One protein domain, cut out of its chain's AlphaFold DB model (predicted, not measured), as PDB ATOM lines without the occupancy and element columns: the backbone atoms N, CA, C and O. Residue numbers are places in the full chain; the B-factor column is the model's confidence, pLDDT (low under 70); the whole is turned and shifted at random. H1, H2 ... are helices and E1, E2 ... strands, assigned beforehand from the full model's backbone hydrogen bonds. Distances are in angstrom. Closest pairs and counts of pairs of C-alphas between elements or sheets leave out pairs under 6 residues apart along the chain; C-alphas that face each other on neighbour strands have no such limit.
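This is residues 19 to 67 and 81 to 183 of the 186 residues of an uncharacterized protein of Massilia plicata (UniProt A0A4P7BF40). Two strongly twisted sheets stand partly face to face as a sandwich, E3, E2, E5 and E6 in one and E4, E7 and E8 in the other, closest together where E3 meets E4 and farther apart towards E5 and E8. Two helices, H1 and H2, sit together at one end, and the long stretch of residues 141 to 163 links the sheets, its residues 151 to 152 pairing with E5. The printed part has 152 residues, with H1, E1, E2, E3, H2, E4, E5, E6, E7 and E8 along it; the class is mixed, helices and strands, and each sheet is all antiparallel. It is compact, with a radius of gyration of the C-alphas of 15.8 A, and spans 48 by 32 by 23 A.

In the larger sheet, E3 is residues 84 to 94, 25.7 A long; E2 is residues 53 to 61, 23.5 A; E5 is residues 125 to 135, 31.2 A; and E6 is residues 138 to 140. In the smaller sheet, E4 is residues 108 to 115, 21.3 A long; E7 is residues 164 to 170, 19.2 A; and E8 is residues 176 to 182, 19.5 A, ending at C-alpha 182 (235.350, 262.028, 183.211). H1 is residues 33 to 43, 15.5 A long, from C-alpha 33 (224.995, 282.579, 166.685). H2 is residues 95 to 100, and E1 is residues 48 to 50.

In the larger sheet E3 and E6 are the edge strands. N 57 and O 129 of E2 and E5 are 2.9 A apart, within hydrogen-bond range, as are N 56 and O 91 of E2 and E3 at 2.8 A, and N 140 and O 132 in the hairpin E5 and E6 at 2.8 A. E2 bends by 51 degrees at residue 58 and E3 by 62 degrees at residue 87. The sheets' facing parts are 10.2 A centre to centre, with strands at 33 degrees; Val 90 of E3 and Ala 112 of E4 are these strands' closest C-alphas, 4.8 A apart. In the smaller sheet N 165 and O 114 of E7 and E4 are 2.8 A apart, and N 178 and O 168 in the hairpin E7 and E8 are also 2.8 A apart. E5 and E8 are apart. H1 and H2 touch, about perpendicular at 82 degrees, with the C-alphas of Arg 38 and Ile 98 closest at 5.6 A. H1 only grazes the larger sheet with residues 33 to 41, and H2 with residues 95 to 100. E1 runs on into E2 at 40 degrees; its residues 49 to 50 pair, parallel, with residues 19 to 20. Every O i to N i+4 pair is within hydrogen-bond range in H2, and 6 of 7 in H1.

The C-alphas of Gly 46 and Pro 122 are the farthest apart, at 48.2 A. Residues 68 to 80 are not printed, with 8.7 A between C-alphas 67 and 81 across the cut. The link E6 to E7 is long, with 23 residues. Mean pLDDT of the printed part is 94.1, and no printed residue is under 70.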
ATOM      1  N   ILE A  19     229.981 291.064 157.998       95.88
ATOM      2  CA  ILE A  19     228.882 290.315 158.602       95.88
ATOM      3  C   ILE A  19     228.817 290.724 160.073       95.88
ATOM      4  O   ILE A  19     229.744 290.449 160.834       95.88
ATOM      5  N   VAL A  20     227.716 291.356 160.476       94.81
ATOM      6  CA  VAL A  20     227.450 291.710 161.875       94.81
ATOM      7  C   VAL A  20     226.380 290.770 162.420       94.81
ATOM      8  O   VAL A  20     225.306 290.653 161.830       94.81
ATOM      9  N   THR A  21     226.663 290.091 163.533       90.19
ATOM     10  CA  THR A  21     225.688 289.231 164.221       90.19
ATOM     11  C   THR A  21     225.503 289.695 165.659       90.19
ATOM     12  O   THR A  21     226.425 289.580 166.464       90.19
ATOM     13  N   GLU A  22     224.299 290.159 165.992       83.31
ATOM     14  CA  GLU A  22     223.874 290.483 167.360       83.31
ATOM     15  C   GLU A  22     222.833 289.459 167.834       83.31
ATOM     16  O   GLU A  22     221.686 289.759 168.138       83.31
ATOM     17  N   THR A  23     223.222 288.190 167.806       79.50
ATOM     18  CA  THR A  23     222.421 287.084 168.339       79.50
ATOM     19  C   THR A  23     223.307 286.390 169.354       79.50
ATOM     20  O   THR A  23     224.042 285.481 168.984       79.50
ATOM     21  N   MET A  24     223.386 286.910 170.577       80.31
ATOM     22  CA  MET A  24     224.316 286.430 171.591       80.31
ATOM     23  C   MET A  24     223.648 286.220 172.939       80.31
ATOM     24  O   MET A  24     223.004 287.112 173.477       80.31
ATOM     25  N   ASN A  25     223.990 285.095 173.566       86.69
ATOM     26  CA  ASN A  25     223.802 284.883 174.992       86.69
ATOM     27  C   ASN A  25     225.146 284.580 175.662       86.69
ATOM     28  O   ASN A  25     226.101 284.130 175.017       86.69
ATOM     29  N   ALA A  26     225.206 284.752 176.981       88.81
ATOM     30  CA  ALA A  26     226.372 284.367 177.757       88.81
ATOM     31  C   ALA A  26     226.721 282.882 177.533       88.81
ATOM     32  O   ALA A  26     225.846 282.012 177.489       88.81
ATOM     33  N   ALA A  27     228.016 282.593 177.391       92.38
ATOM     34  CA  ALA A  27     228.556 281.275 177.072       92.38
ATOM     35  C   ALA A  27     228.009 280.646 175.768       92.38
ATOM     36  O   ALA A  27     227.995 279.419 175.649       92.38
ATOM     37  N   LEU A  28     227.571 281.466 174.796       92.62
ATOM     38  CA  LEU A  28     227.032 281.024 173.496       92.62
ATOM     39  C   LEU A  28     225.846 280.050 173.637       92.62
ATOM     40  O   LEU A  28     225.692 279.112 172.851       92.62
ATOM     41  N   ARG A  29     225.036 280.233 174.683       90.81
ATOM     42  CA  ARG A  29     223.867 279.397 174.975       90.81
ATOM     43  C   ARG A  29     222.658 279.814 174.148       90.81
ATOM     44  O   ARG A  29     222.444 281.003 173.964       90.81
ATOM     45  N   THR A  30     221.809 278.852 173.792       85.75
ATOM     46  CA  THR A  30     220.400 279.031 173.384       85.75
ATOM     47  C   THR A  30     220.168 279.761 172.055       85.75
ATOM     48  O   THR A  30     219.243 279.406 171.334       85.75
ATOM     49  N   GLU A  31     221.008 280.722 171.686       90.12
ATOM     50  CA  GLU A  31     220.897 281.496 170.458       90.12
ATOM     51  C   GLU A  31     221.738 280.894 169.322       90.12
ATOM     52  O   GLU A  31     222.841 280.388 169.555       90.12
ATOM     53  N   PRO A  32     221.262 280.964 168.066       91.12
ATOM     54  CA  PRO A  32     221.877 280.277 166.932       91.12
ATOM     55  C   PRO A  32     223.129 280.980 166.374       91.12
ATOM     56  O   PRO A  32     223.461 280.776 165.207       91.12
ATOM     57  N   GLN A  33     223.858 281.779 167.167       94.50
ATOM     58  CA  GLN A  33     224.995 282.579 166.685       94.50
ATOM     59  C   GLN A  33     226.032 281.750 165.938       94.50
ATOM     60  O   GLN A  33     226.488 282.127 164.862       94.50
ATOM     61  N   VAL A  34     226.402 280.606 166.516       95.75
ATOM     62  CA  VAL A  34     227.428 279.728 165.956       95.75
ATOM     63  C   VAL A  34     226.972 279.193 164.599       95.75
ATOM     64  O   VAL A  34     227.758 279.171 163.654       95.75
ATOM     65  N   ALA A  35     225.694 278.821 164.472       95.06
ATOM     66  CA  ALA A  35     225.118 278.354 163.216       95.06
ATOM     67  C   ALA A  35     225.055 279.475 162.167       95.06
ATOM     68  O   ALA A  35     225.484 279.261 161.033       95.06
ATOM     69  N   ILE A  36     224.589 280.670 162.549       95.06
ATOM     70  CA  ILE A  36     224.508 281.846 161.669       95.06
ATOM     71  C   ILE A  36     225.902 282.229 161.167       95.06
ATOM     72  O   ILE A  36     226.131 282.276 159.959       95.06
ATOM     73  N   ALA A  37     226.855 282.453 162.074       95.75
ATOM     74  CA  ALA A  37     228.208 282.864 161.720       95.75
ATOM     75  C   ALA A  37     228.879 281.826 160.815       95.75
ATOM     76  O   ALA A  37     229.410 282.176 159.763       95.75
ATOM     77  N   ARG A  38     228.782 280.534 161.157       94.94
ATOM     78  CA  ARG A  38     229.329 279.445 160.337       94.94
ATOM     79  C   ARG A  38     228.706 279.404 158.939       94.94
ATOM     80  O   ARG A  38     229.426 279.201 157.965       94.94
ATOM     81  N   HIS A  39     227.392 279.586 158.830       95.31
ATOM     82  CA  HIS A  39     226.668 279.562 157.557       95.31
ATOM     83  C   HIS A  39     227.011 280.752 156.654       95.31
ATOM     84  O   HIS A  39     227.235 280.577 155.455       95.31
ATOM     85  N   LEU A  40     227.093 281.959 157.219       95.56
ATOM     86  CA  LEU A  40     227.372 283.180 156.458       95.56
ATOM     87  C   LEU A  40     228.855 283.306 156.085       95.56
ATOM     88  O   LEU A  40     229.175 283.630 154.944       95.56
ATOM     89  N   VAL A  41     229.771 282.975 157.000       95.12
ATOM     90  CA  VAL A  41     231.222 283.032 156.743       95.12
ATOM     91  C   VAL A  41     231.648 282.046 155.653       95.12
ATOM     92  O   VAL A  41     232.519 282.379 154.854       95.12
ATOM     93  N   LYS A  42     231.014 280.867 155.568       93.38
ATOM     94  CA  LYS A  42     231.247 279.917 154.465       93.38
ATOM     95  C   LYS A  42     230.890 280.506 153.094       93.38
ATOM     96  O   LYS A  42     231.550 280.189 152.114       93.38
ATOM     97  N   GLN A  43     229.852 281.339 153.025       94.81
ATOM     98  CA  GLN A  43     229.387 281.964 151.781       94.81
ATOM     99  C   GLN A  43     230.170 283.235 151.421       94.81
ATOM    100  O   GLN A  43     230.294 283.563 150.246       94.81
ATOM    101  N   ALA A  44     230.713 283.938 152.418       95.38
ATOM    102  CA  ALA A  44     231.530 285.136 152.239       95.38
ATOM    103  C   ALA A  44     232.844 285.026 153.043       95.38
ATOM    104  O   ALA A  44     233.023 285.690 154.072       95.38
ATOM    105  N   PRO A  45     233.799 284.193 152.588       92.69
ATOM    106  CA  PRO A  45     235.053 283.957 153.303       92.69
ATOM    107  C   PRO A  45     235.964 285.194 153.380       92.69
ATOM    108  O   PRO A  45     236.868 285.214 154.210       92.69
ATOM    109  N   GLY A  46     235.724 286.226 152.566       92.44
ATOM    110  CA  GLY A  46     236.446 287.502 152.618       92.44
ATOM    111  C   GLY A  46     235.828 288.563 153.539       92.44
ATOM    112  O   GLY A  46     236.457 289.591 153.765       92.44
ATOM    113  N   ALA A  47     234.618 288.350 154.070       95.38
ATOM    114  CA  ALA A  47     233.957 289.346 154.913       95.38
ATOM    115  C   ALA A  47     234.666 289.513 156.271       95.38
ATOM    116  O   ALA A  47     235.229 288.566 156.809       95.38
ATOM    117  N   LEU A  48     234.583 290.674 156.907       95.62
ATOM    118  CA  LEU A  48     234.876 290.797 158.337       95.62
ATOM    119  C   LEU A  48     233.704 290.230 159.147       95.62
ATOM    120  O   LEU A  48     232.557 290.326 158.715       95.62
ATOM    121  N   LEU A  49     233.979 289.615 160.297       96.19
ATOM    122  CA  LEU A  49     232.948 289.130 161.216       96.19
ATOM    123  C   LEU A  49     232.951 290.020 162.456       96.19
ATOM    124  O   LEU A  49     234.015 290.257 163.014       96.19
ATOM    125  N   VAL A  50     231.778 290.485 162.879       96.19
ATOM    126  CA  VAL A  50     231.599 291.250 164.118       96.19
ATOM    127  C   VAL A  50     230.531 290.553 164.977       96.19
ATOM    128  O   VAL A  50     229.393 290.412 164.512       96.19
ATOM    129  N   PRO A  51     230.857 290.114 166.210       96.06
ATOM    130  CA  PRO A  51     232.179 290.190 166.845       96.06
ATOM    131  C   PRO A  51     233.236 289.325 166.137       96.06
ATOM    132  O   PRO A  51     232.919 288.262 165.603       96.06
ATOM    133  N   GLU A  52     234.497 289.757 166.161       96.94
ATOM    134  CA  GLU A  52     235.622 289.018 165.565       96.94
ATOM    135  C   GLU A  52     235.901 287.700 166.288       96.94
ATOM    136  O   GLU A  52     236.286 286.699 165.666       96.94
ATOM    137  N   ARG A  53     235.707 287.698 167.612       97.62
ATOM    138  CA  ARG A  53     235.901 286.520 168.451       97.62
ATOM    139  C   ARG A  53     234.978 286.531 169.660       97.62
ATOM    140  O   ARG A  53     234.871 287.519 170.381       97.62
ATOM    141  N   VAL A  54     234.394 285.375 169.947       97.50
ATOM    142  CA  VAL A  54     233.739 285.084 171.224       97.50
ATOM    143  C   VAL A  54     234.432 283.890 171.856       97.50
ATOM    144  O   VAL A  54     234.416 282.793 171.300       97.50
ATOM    145  N   THR A  55     235.032 284.089 173.024       98.19
ATOM    146  CA  THR A  55     235.750 283.039 173.752       98.19
ATOM    147  C   THR A  55     234.981 282.664 175.008       98.19
ATOM    148  O   THR A  55     234.653 283.522 175.829       98.19
ATOM    149  N   VAL A  56     234.741 281.368 175.190       98.19
ATOM    150  CA  VAL A  56     234.192 280.803 176.422       98.19
ATOM    151  C   VAL A  56     235.310 280.085 177.169       98.19
ATOM    152  O   VAL A  56     235.934 279.168 176.635       98.19
ATOM    153  N   ARG A  57     235.574 280.496 178.408       98.06
ATOM    154  CA  ARG A  57     236.628 279.942 179.273       98.06
ATOM    155  C   ARG A  57     236.013 279.264 180.487       98.06
ATOM    156  O   ARG A  57     235.006 279.741 180.999       98.06
ATOM    157  N   ALA A  58     236.621 278.186 180.964       97.81
ATOM    158  CA  ALA A  58     236.289 277.601 182.255       97.81
ATOM    159  C   ALA A  58     237.170 278.220 183.344       97.81
ATOM    160  O   ALA A  58     238.382 278.369 183.173       97.81
ATOM    161  N   CYS A  59     236.560 278.540 184.479       97.00
ATOM    162  CA  CYS A  59     237.258 278.969 185.683       97.00
ATOM    163  C   CYS A  59     236.609 278.348 186.920       97.00
ATOM    164  O   CYS A  59     235.427 277.994 186.913       97.00
ATOM    165  N   LEU A  60     237.385 278.230 187.986       97.25
ATOM    166  CA  LEU A  60     236.882 278.060 189.340       97.25
ATOM    167  C   LEU A  60     236.909 279.437 189.995       97.25
ATOM    168  O   LEU A  60     237.938 280.103 189.938       97.25
ATOM    169  N   LEU A  61     235.809 279.871 190.599       96.19
ATOM    170  CA  LEU A  61     235.747 281.153 191.302       96.19
ATOM    171  C   LEU A  61     235.083 281.000 192.663       96.19
ATOM    172  O   LEU A  61     234.232 280.127 192.821       96.19
ATOM    173  N   ASP A  62     235.469 281.821 193.637       95.75
ATOM    174  CA  ASP A  62     234.727 281.956 194.891       95.75
ATOM    175  C   ASP A  62     233.572 282.954 194.688       95.75
ATOM    176  O   ASP A  62     233.826 284.153 194.546       95.75
ATOM    177  N   PRO A  63     232.297 282.513 194.680       92.56
ATOM    178  CA  PRO A  63     231.167 283.412 194.465       92.56
ATOM    179  C   PRO A  63     231.080 284.551 195.488       92.56
ATOM    180  O   PRO A  63     230.547 285.606 195.152       92.56
ATOM    181  N   ALA A  64     231.585 284.351 196.711       91.75
ATOM    182  CA  ALA A  64     231.578 285.373 197.753       91.75
ATOM    183  C   ALA A  64     232.607 286.487 197.493       91.75
ATOM    184  O   ALA A  64     232.435 287.598 197.987       91.75
ATOM    185  N   ALA A  65     233.642 286.213 196.693       92.12
ATOM    186  CA  ALA A  65     234.699 287.162 196.338       92.12
ATOM    187  C   ALA A  65     234.474 287.854 194.977       92.12
ATOM    188  O   ALA A  65     235.283 288.682 194.552       92.12
ATOM    189  N   GLU A  66     233.401 287.514 194.255       91.50
ATOM    190  CA  GLU A  66     233.179 287.996 192.884       91.50
ATOM    191  C   GLU A  66     232.609 289.416 192.791       91.50
ATOM    192  O   GLU A  66     232.829 290.102 191.786       91.50
ATOM    193  N   LEU A  67     231.880 289.849 193.820       86.81
ATOM    194  CA  LEU A  67     231.221 291.147 193.889       86.81
ATOM    195  C   LEU A  67     231.688 291.913 195.121       86.81
ATOM    196  O   LEU A  67     231.935 291.331 196.175       86.81
ATOM    197  N   ARG A  81     238.850 291.976 195.210       87.69
ATOM    198  CA  ARG A  81     239.849 290.912 195.053       87.69
ATOM    199  C   ARG A  81     239.153 289.609 194.699       87.69
ATOM    200  O   ARG A  81     238.725 288.870 195.575       87.69
ATOM    201  N   ARG A  82     239.046 289.352 193.397       91.44
ATOM    202  CA  ARG A  82     238.472 288.113 192.863       91.44
ATOM    203  C   ARG A  82     239.423 286.946 193.130       91.44
ATOM    204  O   ARG A  82     240.579 287.006 192.714       91.44
ATOM    205  N   ASP A  83     238.928 285.902 193.789       94.81
ATOM    206  CA  ASP A  83     239.647 284.638 194.000       94.81
ATOM    207  C   ASP A  83     239.237 283.640 192.908       94.81
ATOM    208  O   ASP A  83     238.098 283.161 192.882       94.81
ATOM    209  N   ARG A  84     240.140 283.389 191.950       95.56
ATOM    210  CA  ARG A  84     239.865 282.583 190.753       95.56
ATOM    211  C   ARG A  84     241.038 281.688 190.380       95.56
ATOM    212  O   ARG A  84     242.191 282.107 190.418       95.56
ATOM    213  N   ILE A  85     240.715 280.498 189.885       96.38
ATOM    214  CA  ILE A  85     241.643 279.597 189.204       96.38
ATOM    215  C   ILE A  85     241.170 279.462 187.756       96.38
ATOM    216  O   ILE A  85     240.119 278.882 187.471       96.38
ATOM    217  N   GLU A  86     241.942 280.020 186.830       96.62
ATOM    218  CA  GLU A  86     241.678 279.905 185.397       96.62
ATOM    219  C   GLU A  86     242.006 278.486 184.926       96.62
ATOM    220  O   GLU A  86     243.130 278.021 185.095       96.62
ATOM    221  N   LEU A  87     241.030 277.801 184.325       96.69
ATOM    222  CA  LEU A  87     241.223 276.429 183.854       96.69
ATOM    223  C   LEU A  87     241.552 276.356 182.356       96.69
ATOM    224  O   LEU A  87     242.176 275.399 181.908       96.69
ATOM    225  N   GLY A  88     241.143 277.363 181.578       96.88
ATOM    226  CA  GLY A  88     241.485 277.489 180.159       96.88
ATOM    227  C   GLY A  88     240.293 277.778 179.249       96.88
ATOM    228  O   GLY A  88     239.151 277.908 179.692       96.88
ATOM    229  N   THR A  89     240.566 277.907 177.950       98.06
ATOM    230  CA  THR A  89     239.537 278.109 176.921       98.06
ATOM    231  C   THR A  89     238.808 276.801 176.634       98.06
ATOM    232  O   THR A  89     239.433 275.790 176.336       98.06
ATOM    233  N   VAL A  90     237.479 276.842 176.705       97.88
ATOM    234  CA  VAL A  90     236.589 275.714 176.410       97.88
ATOM    235  C   VAL A  90     236.162 275.729 174.950       97.88
ATOM    236  O   VAL A  90     236.178 274.695 174.290       97.88
ATOM    237  N   PHE A  91     235.770 276.895 174.443       98.38
ATOM    238  CA  PHE A  91     235.247 277.035 173.090       98.38
ATOM    239  C   PHE A  91     235.504 278.439 172.558       98.38
ATOM    240  O   PHE A  91     235.541 279.404 173.324       98.38
ATOM    241  N   GLU A  92     235.660 278.555 171.246       98.19
ATOM    242  CA  GLU A  92     235.841 279.834 170.573       98.19
ATOM    243  C   GLU A  92     235.028 279.869 169.278       98.19
ATOM    244  O   GLU A  92     235.139 278.983 168.431       98.19
ATOM    245  N   LEU A  93     234.239 280.929 169.115       97.62
ATOM    246  CA  LEU A  93     233.639 281.309 167.846       97.62
ATOM    247  C   LEU A  93     234.482 282.428 167.235       97.62
ATOM    248  O   LEU A  93     234.492 283.547 167.739       97.62
ATOM    249  N   SER A  94     235.186 282.120 166.152       96.75
ATOM    250  CA  SER A  94     235.936 283.080 165.345       96.75
ATOM    251  C   SER A  94     235.995 282.592 163.900       96.75
ATOM    252  O   SER A  94     235.648 281.449 163.593       96.75
ATOM    253  N   ARG A  95     236.468 283.437 162.980       95.50
ATOM    254  CA  ARG A  95     236.721 283.012 161.592       95.50
ATOM    255  C   ARG A  95     237.635 281.786 161.531       95.50
ATOM    256  O   ARG A  95     237.359 280.861 160.772       95.50
ATOM    257  N   ALA A  96     238.696 281.773 162.337       95.44
ATOM    258  CA  ALA A  96     239.660 280.681 162.364       95.44
ATOM    259  C   ALA A  96     239.006 279.358 162.789       95.44
ATOM    260  O   ALA A  96     239.197 278.342 162.118       95.44
ATOM    261  N   THR A  97     238.182 279.363 163.844       96.56
ATOM    262  CA  THR A  97     237.491 278.141 164.282       96.56
ATOM    263  C   THR A  97     236.408 277.704 163.300       96.56
ATOM    264  O   THR A  97     236.303 276.516 163.010       96.56
ATOM    265  N   ILE A  98     235.677 278.642 162.686       95.94
ATOM    266  CA  ILE A  98     234.702 278.336 161.627       95.94
ATOM    267  C   ILE A  98     235.361 277.623 160.439       95.94
ATOM    268  O   ILE A  98     234.804 276.642 159.938       95.94
ATOM    269  N   VAL A  99     236.533 278.095 160.001       93.88
ATOM    270  CA  VAL A  99     237.317 277.448 158.937       93.88
ATOM    271  C   VAL A  99     237.806 276.071 159.384       93.88
ATOM    272  O   VAL A  99     237.690 275.116 158.621       93.88
ATOM    273  N   ALA A 100     238.275 275.926 160.627       94.25
ATOM    274  CA  ALA A 100     238.688 274.630 161.170       94.25
ATOM    275  C   ALA A 100     237.533 273.611 161.259       94.25
ATOM    276  O   ALA A 100     237.763 272.408 161.189       94.25
ATOM    277  N   TRP A 101     236.282 274.070 161.367       95.25
ATOM    278  CA  TRP A 101     235.084 273.220 161.332       95.25
ATOM    279  C   TRP A 101     234.568 272.927 159.915       95.25
ATOM    280  O   TRP A 101     233.419 272.486 159.742       95.25
ATOM    281  N   HIS A 102     235.357 273.220 158.882       89.44
ATOM    282  CA  HIS A 102     235.024 272.845 157.515       89.44
ATOM    283  C   HIS A 102     234.855 271.318 157.407       89.44
ATOM    284  O   HIS A 102     235.649 270.558 157.949       89.44
ATOM    285  N   GLY A 103     233.786 270.866 156.744       87.50
ATOM    286  CA  GLY A 103     233.453 269.438 156.609       87.50
ATOM    287  C   GLY A 103     232.796 268.772 157.827       87.50
ATOM    288  O   GLY A 103     232.449 267.599 157.755       87.50
ATOM    289  N   ILE A 104     232.588 269.482 158.945       92.31
ATOM    290  CA  ILE A 104     231.840 268.931 160.091       92.31
ATOM    291  C   ILE A 104     230.332 269.101 159.864       92.31
ATOM    292  O   ILE A 104     229.766 270.148 160.180       92.31
ATOM    293  N   ASP A 105     229.661 268.084 159.341       86.50
ATOM    294  CA  ASP A 105     228.214 268.151 159.058       86.50
ATOM    295  C   ASP A 105     227.339 267.547 160.173       86.50
ATOM    296  O   ASP A 105     226.117 267.476 160.057       86.50
ATOM    297  N   GLY A 106     227.963 267.144 161.283       89.00
ATOM    298  CA  GLY A 106     227.283 266.598 162.456       89.00
ATOM    299  C   GLY A 106     226.536 267.637 163.302       89.00
ATOM    300  O   GLY A 106     226.647 268.849 163.116       89.00
ATOM    301  N   ALA A 107     225.801 267.133 164.296       93.19
ATOM    302  CA  ALA A 107     225.034 267.941 165.247       93.19
ATOM    303  C   ALA A 107     225.892 268.596 166.346       93.19
ATOM    304  O   ALA A 107     225.362 269.331 167.178       93.19
ATOM    305  N   THR A 108     227.198 268.332 166.378       96.00
ATOM    306  CA  THR A 108     228.114 268.853 167.396       96.00
ATOM    307  C   THR A 108     229.395 269.396 166.772       96.00
ATOM    308  O   THR A 108     229.837 268.956 165.710       96.00
ATOM    309  N   LEU A 109     229.992 270.374 167.448       97.44
ATOM    310  CA  LEU A 109     231.307 270.921 167.143       97.44
ATOM    311  C   LEU A 109     232.282 270.575 168.274       97.44
ATOM    312  O   LEU A 109     231.878 270.534 169.443       97.44
ATOM    313  N   PRO A 110     233.565 270.347 167.946       96.19
ATOM    314  CA  PRO A 110     234.573 270.038 168.946       96.19
ATOM    315  C   PRO A 110     234.777 271.221 169.897       96.19
ATOM    316  O   PRO A 110     234.872 272.374 169.467       96.19
ATOM    317  N   ALA A 111     234.888 270.917 171.186       97.19
ATOM    318  CA  ALA A 111     235.294 271.845 172.232       97.19
ATOM    319  C   ALA A 111     236.408 271.204 173.081       97.19
ATOM    320  O   ALA A 111     236.787 270.048 172.876       97.19
ATOM    321  N   ALA A 112     236.998 271.975 173.992       97.00
ATOM    322  CA  ALA A 112     238.150 271.522 174.755       97.00
ATOM    323  C   ALA A 112     237.775 270.519 175.856       97.00
ATOM    324  O   ALA A 112     236.634 270.431 176.310       97.00
ATOM    325  N   ALA A 113     238.789 269.809 176.346       96.88
ATOM    326  CA  ALA A 113     238.721 269.110 177.617       96.88
ATOM    327  C   ALA A 113     239.679 269.768 178.613       96.88
ATOM    328  O   ALA A 113     240.825 270.057 178.276       96.88
ATOM    329  N   ILE A 114     239.199 269.994 179.829       96.12
ATOM    330  CA  ILE A 114     239.852 270.801 180.853       96.12
ATOM    331  C   ILE A 114     240.028 269.963 182.117       96.12
ATOM    332  O   ILE A 114     239.093 269.293 182.552       96.12
ATOM    333  N   THR A 115     241.213 270.011 182.717       95.38
ATOM    334  CA  THR A 115     241.506 269.292 183.963       95.38
ATOM    335  C   THR A 115     241.265 270.201 185.161       95.38
ATOM    336  O   THR A 115     241.771 271.322 185.214       95.38
ATOM    337  N   VAL A 116     240.499 269.712 186.130       95.75
ATOM    338  CA  VAL A 116     240.286 270.368 187.421       95.75
ATOM    339  C   VAL A 116     241.492 270.068 188.319       95.75
ATOM    340  O   VAL A 116     241.942 268.921 188.352       95.75
ATOM    341  N   PRO A 117     242.027 271.050 189.067       95.06
ATOM    342  CA  PRO A 117     243.076 270.796 190.048       95.06
ATOM    343  C   PRO A 117     242.687 269.671 191.027       95.06
ATOM    344  O   PRO A 117     241.525 269.607 191.429       95.06
ATOM    345  N   PRO A 118     243.627 268.795 191.431       92.25
ATOM    346  CA  PRO A 118     243.338 267.668 192.324       92.25
ATOM    347  C   PRO A 118     242.877 268.111 193.715       92.25
ATOM    348  O   PRO A 118     242.022 267.471 194.313       92.25
ATOM    349  N   ALA A 119     243.413 269.226 194.217       91.25
ATOM    350  CA  ALA A 119     242.978 269.838 195.463       91.25
ATOM    351  C   ALA A 119     242.007 270.984 195.159       91.25
ATOM    352  O   ALA A 119     242.421 272.043 194.679       91.25
ATOM    353  N   LEU A 120     240.722 270.774 195.444       92.19
ATOM    354  CA  LEU A 120     239.675 271.770 195.247       92.19
ATOM    355  C   LEU A 120     239.062 272.178 196.589       92.19
ATOM    356  O   LEU A 120     238.422 271.377 197.267       92.19
ATOM    357  N   ALA A 121     239.244 273.441 196.979       93.50
ATOM    358  CA  ALA A 121     238.595 273.966 198.175       93.50
ATOM    359  C   ALA A 121     237.068 274.080 197.956       93.50
ATOM    360  O   ALA A 121     236.659 274.567 196.897       93.50
ATOM    361  N   PRO A 122     236.219 273.755 198.955       91.62
ATOM    362  CA  PRO A 122     234.756 273.770 198.803       91.62
ATOM    363  C   PRO A 122     234.143 275.127 198.422       91.62
ATOM    364  O   PRO A 122     233.011 275.177 197.950       91.62
ATOM    365  N   ARG A 123     234.874 276.232 198.631       93.81
ATOM    366  CA  ARG A 123     234.433 277.588 198.266       93.81
ATOM    367  C   ARG A 123     234.365 277.821 196.755       93.81
ATOM    368  O   ARG A 123     233.647 278.707 196.302       93.81
ATOM    369  N   TYR A 124     235.108 277.041 195.971       95.81
ATOM    370  CA  TYR A 124     235.193 277.239 194.535       95.81
ATOM    371  C   TYR A 124     233.989 276.653 193.800       95.81
ATOM    372  O   TYR A 124     233.660 275.476 193.918       95.81
ATOM    373  N   ALA A 125     233.386 277.472 192.946       95.44
ATOM    374  CA  ALA A 125     232.366 277.072 191.998       95.44
ATOM    375  C   ALA A 125     232.919 277.138 190.572       95.44
ATOM    376  O   ALA A 125     233.440 278.168 190.142       95.44
ATOM    377  N   ALA A 126     232.734 276.066 189.803       96.56
ATOM    378  CA  ALA A 126     233.062 276.073 188.385       96.56
ATOM    379  C   ALA A 126     232.086 276.960 187.600       96.56
ATOM    380  O   ALA A 126     230.860 276.867 187.763       96.56
ATOM    381  N   ARG A 127     232.630 277.812 186.728       97.50
ATOM    382  CA  ARG A 127     231.885 278.745 185.881       97.50
ATOM    383  C   ARG A 127     232.459 278.831 184.474       97.50
ATOM    384  O   ARG A 127     233.652 278.634 184.259       97.50
ATOM    385  N   LEU A 128     231.583 279.165 183.532       97.88
ATOM    386  CA  LEU A 128     231.938 279.580 182.185       97.88
ATOM    387  C   LEU A 128     231.961 281.107 182.115       97.88
ATOM    388  O   LEU A 128     231.000 281.766 182.511       97.88
ATOM    389  N   MET A 129     233.053 281.647 181.592       97.25
ATOM    390  CA  MET A 129     233.289 283.074 181.404       97.25
ATOM    391  C   MET A 129     233.250 283.395 179.915       97.25
ATOM    392  O   MET A 129     233.948 282.740 179.139       97.25
ATOM    393  N   THR A 130     232.478 284.407 179.522       97.38
ATOM    394  CA  THR A 130     232.447 284.903 178.139       97.38
ATOM    395  C   THR A 130     233.362 286.113 178.004       97.38
ATOM    396  O   THR A 130     233.258 287.060 178.787       97.38
ATOM    397  N   ARG A 131     234.204 286.117 176.975       97.12
ATOM    398  CA  ARG A 131     234.877 287.308 176.452       97.12
ATOM    399  C   ARG A 131     234.413 287.546 175.025       97.12
ATOM    400  O   ARG A 131     234.284 286.586 174.265       97.12
ATOM    401  N   ILE A 132     234.191 288.807 174.674       97.31
ATOM    402  CA  ILE A 132     233.786 289.212 173.328       97.31
ATOM    403  C   ILE A 132     234.810 290.223 172.822       97.31
ATOM    404  O   ILE A 132     234.923 291.308 173.379       97.31
ATOM    405  N   ASP A 133     235.555 289.866 171.782       97.19
ATOM    406  CA  ASP A 133     236.350 290.808 170.998       97.19
ATOM    407  C   ASP A 133     235.444 291.304 169.863       97.19
ATOM    408  O   ASP A 133     235.130 290.546 168.941       97.19
ATOM    409  N   ALA A 134     234.955 292.543 169.958       94.62
ATOM    410  CA  ALA A 134     234.008 293.088 168.991       94.62
ATOM    411  C   ALA A 134     234.706 293.373 167.656       94.62
ATOM    412  O   ALA A 134     234.387 292.738 166.653       94.62
ATOM    413  N   PHE A 135     235.663 294.301 167.665       94.44
ATOM    414  CA  PHE A 135     236.546 294.581 166.537       94.44
ATOM    415  C   PHE A 135     237.781 295.359 167.009       94.44
ATOM    416  O   PHE A 135     237.648 296.366 167.715       94.44
ATOM    417  N   GLY A 136     238.979 294.918 166.622       93.62
ATOM    418  CA  GLY A 136     240.229 295.596 166.972       93.62
ATOM    419  C   GLY A 136     240.421 295.715 168.497       93.62
ATOM    420  O   GLY A 136     240.467 294.691 169.178       93.62
ATOM    421  N   PRO A 137     240.560 296.929 169.069       94.75
ATOM    422  CA  PRO A 137     240.773 297.103 170.510       94.75
ATOM    423  C   PRO A 137     239.489 296.989 171.347       94.75
ATOM    424  O   PRO A 137     239.567 296.956 172.575       94.75
ATOM    425  N   HIS A 138     238.309 296.963 170.723       96.06
ATOM    426  CA  HIS A 138     237.040 296.952 171.446       96.06
ATOM    427  C   HIS A 138     236.726 295.548 171.967       96.06
ATOM    428  O   HIS A 138     236.486 294.620 171.192       96.06
ATOM    429  N   ARG A 139     236.699 295.411 173.293       96.38
ATOM    430  CA  ARG A 139     236.481 294.150 174.002       96.38
ATOM    431  C   ARG A 139     235.470 294.334 175.127       96.38
ATOM    432  O   ARG A 139     235.446 295.384 175.754       96.38
ATOM    433  N   LEU A 140     234.694 293.281 175.376       95.75
ATOM    434  CA  LEU A 140     233.929 293.094 176.602       95.75
ATOM    435  C   LEU A 140     234.517 291.923 177.399       95.75
ATOM    436  O   LEU A 140     234.518 290.768 176.945       95.75
ATOM    437  N   ASP A 141     235.015 292.233 178.588       94.00
ATOM    438  CA  ASP A 141     235.497 291.312 179.606       94.00
ATOM    439  C   ASP A 141     234.414 291.027 180.668       94.00
ATOM    440  O   ASP A 141     233.274 291.497 180.618       94.00
ATOM    441  N   GLY A 142     234.751 290.161 181.628       91.75
ATOM    442  CA  GLY A 142     233.820 289.706 182.658       91.75
ATOM    443  C   GLY A 142     233.187 290.861 183.439       91.75
ATOM    444  O   GLY A 142     233.909 291.688 183.993       91.75
ATOM    445  N   TYR A 143     231.858 290.818 183.581       92.31
ATOM    446  CA  TYR A 143     231.022 291.811 184.280       92.31
ATOM    447  C   TYR A 143     230.822 293.170 183.588       92.31
ATOM    448  O   TYR A 143     230.156 294.024 184.164       92.31
ATOM    449  N   GLU A 144     231.310 293.375 182.364       93.25
ATOM    450  CA  GLU A 144     231.063 294.629 181.626       93.25
ATOM    451  C   GLU A 144     229.693 294.659 180.930       93.25
ATOM    452  O   GLU A 144     229.180 295.722 180.588       93.25
ATOM    453  N   SER A 145     229.066 293.493 180.757       92.94
ATOM    454  CA  SER A 145     227.690 293.360 180.279       92.94
ATOM    455  C   SER A 145     227.035 292.082 180.811       92.94
ATOM    456  O   SER A 145     227.710 291.190 181.340       92.94
ATOM    457  N   SER A 146     225.720 291.948 180.615       92.31
ATOM    458  CA  SER A 146     224.980 290.719 180.933       92.31
ATOM    459  C   SER A 146     225.501 289.486 180.175       92.31
ATOM    460  O   SER A 146     225.446 288.378 180.709       92.31
ATOM    461  N   LEU A 147     226.079 289.666 178.979       93.31
ATOM    462  CA  LEU A 147     226.668 288.595 178.161       93.31
ATOM    463  C   LEU A 147     227.963 288.028 178.766       93.31
ATOM    464  O   LEU A 147     228.348 286.888 178.490       93.31
ATOM    465  N   ASN A 148     228.630 288.812 179.613       93.19
ATOM    466  CA  ASN A 148     229.920 288.486 180.217       93.19
ATOM    467  C   ASN A 148     229.807 288.094 181.700       93.19
ATOM    468  O   ASN A 148     230.823 287.979 182.390       93.19
ATOM    469  N   LEU A 149     228.588 287.882 182.207       95.06
ATOM    470  CA  LEU A 149     228.376 287.373 183.561       95.06
ATOM    471  C   LEU A 149     228.713 285.873 183.644       95.06
ATOM    472  O   LEU A 149     228.329 285.118 182.741       95.06
ATOM    473  N   PRO A 150     229.360 285.402 184.731       95.94
ATOM    474  CA  PRO A 150     229.717 283.996 184.883       95.94
ATOM    475  C   PRO A 150     228.504 283.066 184.842       95.94
ATOM    476  O   PRO A 150     227.579 283.159 185.655       95.94
ATOM    477  N   GLN A 151     228.549 282.086 183.949       96.69
ATOM    478  CA  GLN A 151     227.505 281.078 183.803       96.69
ATOM    479  C   GLN A 151     227.879 279.796 184.543       96.69
ATOM    480  O   GLN A 151     229.051 279.462 184.687       96.69
ATOM    481  N   ARG A 152     226.889 279.050 185.044       96.50
ATOM    482  CA  ARG A 152     227.140 277.698 185.577       96.50
ATOM    483  C   ARG A 152     227.514 276.754 184.435       96.50
ATOM    484  O   ARG A 152     227.054 276.942 183.311       96.50
ATOM    485  N   LEU A 153     228.282 275.711 184.743       96.38
ATOM    486  CA  LEU A 153     228.529 274.635 183.784       96.38
ATOM    487  C   LEU A 153     227.202 273.952 183.396       96.38
ATOM    488  O   LEU A 153     226.320 273.799 184.255       96.38
ATOM    489  N   PRO A 154     227.064 273.504 182.136       94.69
ATOM    490  CA  PRO A 154     225.968 272.637 181.713       94.69
ATOM    491  C   PRO A 154     225.867 271.408 182.624       94.69
ATOM    492  O   PRO A 154     226.884 270.851 183.029       94.69
ATOM    493  N   GLY A 155     224.650 271.015 183.002       92.62
ATOM    494  CA  GLY A 155     224.416 269.894 183.923       92.62
ATOM    495  C   GLY A 155     224.760 270.162 185.395       92.62
ATOM    496  O   GLY A 155     224.407 269.351 186.242       92.62
ATOM    497  N   ARG A 156     225.385 271.306 185.722       93.75
ATOM    498  CA  ARG A 156     225.746 271.724 187.093       93.75
ATOM    499  C   ARG A 156     226.450 270.613 187.900       93.75
ATOM    500  O   ARG A 156     225.999 270.303 189.004       93.75
ATOM    501  N   PRO A 157     227.530 270.010 187.371       90.94
ATOM    502  CA  PRO A 157     228.225 268.940 188.071       90.94
ATOM    503  C   PRO A 157     228.791 269.426 189.410       90.94
ATOM    504  O   PRO A 157     229.232 270.571 189.534       90.94
ATOM    505  N   VAL A 158     228.810 268.527 190.390       88.88
ATOM    506  CA  VAL A 158     229.572 268.700 191.632       88.88
ATOM    507  C   VAL A 158     230.980 268.167 191.379       88.88
ATOM    508  O   VAL A 158     231.124 267.042 190.905       88.88
ATOM    509  N   LEU A 159     231.998 268.985 191.649       91.56
ATOM    510  CA  LEU A 159     233.404 268.651 191.413       91.56
ATOM    511  C   LEU A 159     234.102 268.392 192.748       91.56
ATOM    512  O   LEU A 159     233.936 269.178 193.681       91.56
ATOM    513  N   GLY A 160     234.864 267.305 192.829       87.56
ATOM    514  CA  GLY A 160     235.692 266.935 193.976       87.56
ATOM    515  C   GLY A 160     237.176 267.272 193.803       87.56
ATOM    516  O   GLY A 160     237.897 267.304 194.795       87.56
ATOM    517  N   GLY A 161     237.624 267.564 192.580       90.75
ATOM    518  CA  GLY A 161     239.023 267.807 192.237       90.75
ATOM    519  C   GLY A 161     239.621 266.668 191.407       90.75
ATOM    520  O   GLY A 161     239.287 265.495 191.568       90.75
ATOM    521  N   GLY A 162     240.523 267.017 190.488       92.50
ATOM    522  CA  GLY A 162     241.250 266.063 189.643       92.50
ATOM    523  C   GLY A 162     240.448 265.511 188.462       92.50
ATOM    524  O   GLY A 162     241.005 264.798 187.626       92.50
ATOM    525  N   GLU A 163     239.155 265.826 188.351       94.12
ATOM    526  CA  GLU A 163     238.349 265.377 187.222       94.12
ATOM    527  C   GLU A 163     238.736 266.070 185.914       94.12
ATOM    528  O   GLU A 163     239.238 267.195 185.879       94.12
ATOM    529  N   ARG A 164     238.418 265.409 184.800       96.00
ATOM    530  CA  ARG A 164     238.495 265.990 183.463       96.00
ATOM    531  C   ARG A 164     237.094 266.360 182.989       96.00
ATOM    532  O   ARG A 164     236.228 265.503 182.837       96.00
ATOM    533  N   LEU A 165     236.878 267.639 182.725       96.56
ATOM    534  CA  LEU A 165     235.666 268.165 182.111       96.56
ATOM    535  C   LEU A 165     235.820 268.091 180.596       96.56
ATOM    536  O   LEU A 165     236.718 268.719 180.044       96.56
ATOM    537  N   VAL A 166     234.974 267.323 179.921       97.44
ATOM    538  CA  VAL A 166     234.980 267.192 178.460       97.44
ATOM    539  C   VAL A 166     233.787 267.951 177.904       97.44
ATOM    540  O   VAL A 166     232.655 267.693 178.323       97.44
ATOM    541  N   PHE A 167     234.043 268.873 176.979       97.88
ATOM    542  CA  PHE A 167     233.010 269.691 176.363       97.88
ATOM    543  C   PHE A 167     232.814 269.340 174.889       97.88
ATOM    544  O   PHE A 167     233.751 268.971 174.180       97.88
ATOM    545  N   ASP A 168     231.592 269.560 174.425       97.25
ATOM    546  CA  ASP A 168     231.208 269.656 173.021       97.25
ATOM    547  C   ASP A 168     230.204 270.806 172.868       97.25
ATOM    548  O   ASP A 168     229.550 271.203 173.837       97.25
ATOM    549  N   TYR A 169     230.107 271.394 171.676       97.88
ATOM    550  CA  TYR A 169     229.091 272.407 171.389       97.88
ATOM    551  C   TYR A 169     227.993 271.803 170.522       97.88
ATOM    552  O   TYR A 169     228.250 271.388 169.394       97.88
ATOM    553  N   ARG A 170     226.758 271.784 171.023       96.62
ATOM    554  CA  ARG A 170     225.593 271.275 170.294       96.62
ATOM    555  C   ARG A 170     225.068 272.332 169.327       96.62
ATOM    556  O   ARG A 170     224.946 273.502 169.686       96.62
ATOM    557  N   LEU A 171     224.752 271.910 168.109       94.12
ATOM    558  CA  LEU A 171     224.056 272.688 167.085       94.12
ATOM    559  C   LEU A 171     222.561 272.321 167.063       94.12
ATOM    560  O   LEU A 171     222.131 271.367 167.708       94.12
ATOM    561  N   GLY A 172     221.767 273.059 166.283       90.81
ATOM    562  CA  GLY A 172     220.344 272.775 166.069       90.81
ATOM    563  C   GLY A 172     219.422 273.692 166.869       90.81
ATOM    564  O   GLY A 172     219.732 274.866 167.053       90.81
ATOM    565  N   SER A 173     218.274 273.164 167.303       87.88
ATOM    566  CA  SER A 173     217.215 273.927 167.983       87.88
ATOM    567  C   SER A 173     217.544 274.304 169.428       87.88
ATOM    568  O   SER A 173     216.957 275.240 169.958       87.88
ATOM    569  N   GLU A 174     218.485 273.600 170.060       91.38
ATOM    570  CA  GLU A 174     218.932 273.864 171.432       91.38
ATOM    571  C   GLU A 174     220.460 274.022 171.492       91.38
ATOM    572  O   GLU A 174     221.160 273.192 172.091       91.38
ATOM    573  N   PRO A 175     221.013 275.061 170.841       94.81
ATOM    574  CA  PRO A 175     222.449 275.202 170.726       94.81
ATOM    575  C   PRO A 175     223.089 275.554 172.072       94.81
ATOM    576  O   PRO A 175     222.496 276.214 172.934       94.81
ATOM    577  N   GLY A 176     224.331 275.117 172.260       96.38
ATOM    578  CA  GLY A 176     225.113 275.449 173.445       96.38
ATOM    579  C   GLY A 176     226.092 274.360 173.859       96.38
ATOM    580  O   GLY A 176     226.038 273.225 173.386       96.38
ATOM    581  N   LEU A 177     226.972 274.714 174.792       97.25
ATOM    582  CA  LEU A 177     227.935 273.777 175.358       97.25
ATOM    583  C   LEU A 177     227.231 272.665 176.146       97.25
ATOM    584  O   LEU A 177     226.351 272.930 176.967       97.25
ATOM    585  N   ALA A 178     227.669 271.432 175.927       96.50
ATOM    586  CA  ALA A 178     227.459 270.301 176.813       96.50
ATOM    587  C   ALA A 178     228.758 270.014 177.576       96.50
ATOM    588  O   ALA A 178     229.853 270.368 177.141       96.50
ATOM    589  N   CYS A 179     228.627 269.423 178.761       96.88
ATOM    590  CA  CYS A 179     229.753 269.112 179.630       96.88
ATOM    591  C   CYS A 179     229.548 267.729 180.230       96.88
ATOM    592  O   CYS A 179     228.498 267.450 180.814       96.88
ATOM    593  N   ARG A 180     230.575 266.886 180.142       95.69
ATOM    594  CA  ARG A 180     230.614 265.578 180.792       95.69
ATOM    595  C   ARG A 180     231.835 265.486 181.692       95.69
ATOM    596  O   ARG A 180     232.938 265.853 181.296       95.69
ATOM    597  N   VAL A 181     231.635 264.974 182.900       94.69
ATOM    598  CA  VAL A 181     232.725 264.719 183.844       94.69
ATOM    599  C   VAL A 181     233.295 263.332 183.560       94.69
ATOM    600  O   VAL A 181     232.565 262.341 183.573       94.69
ATOM    601  N   ALA A 182     234.591 263.263 183.292       90.56
ATOM    602  CA  ALA A 182     235.350 262.028 183.211       90.56
ATOM    603  C   ALA A 182     236.286 261.955 184.420       90.56
ATOM    604  O   ALA A 182     237.027 262.899 184.702       90.56
ATOM    605  N   ARG A 183     236.252 260.836 185.147       77.75
ATOM    606  CA  ARG A 183     237.257 260.570 186.179       77.75
ATOM    607  C   ARG A 183     238.547 260.109 185.492       77.75
ATOM    608  O   ARG A 183     238.444 259.378 184.504       77.75
TER     609      ARG A 183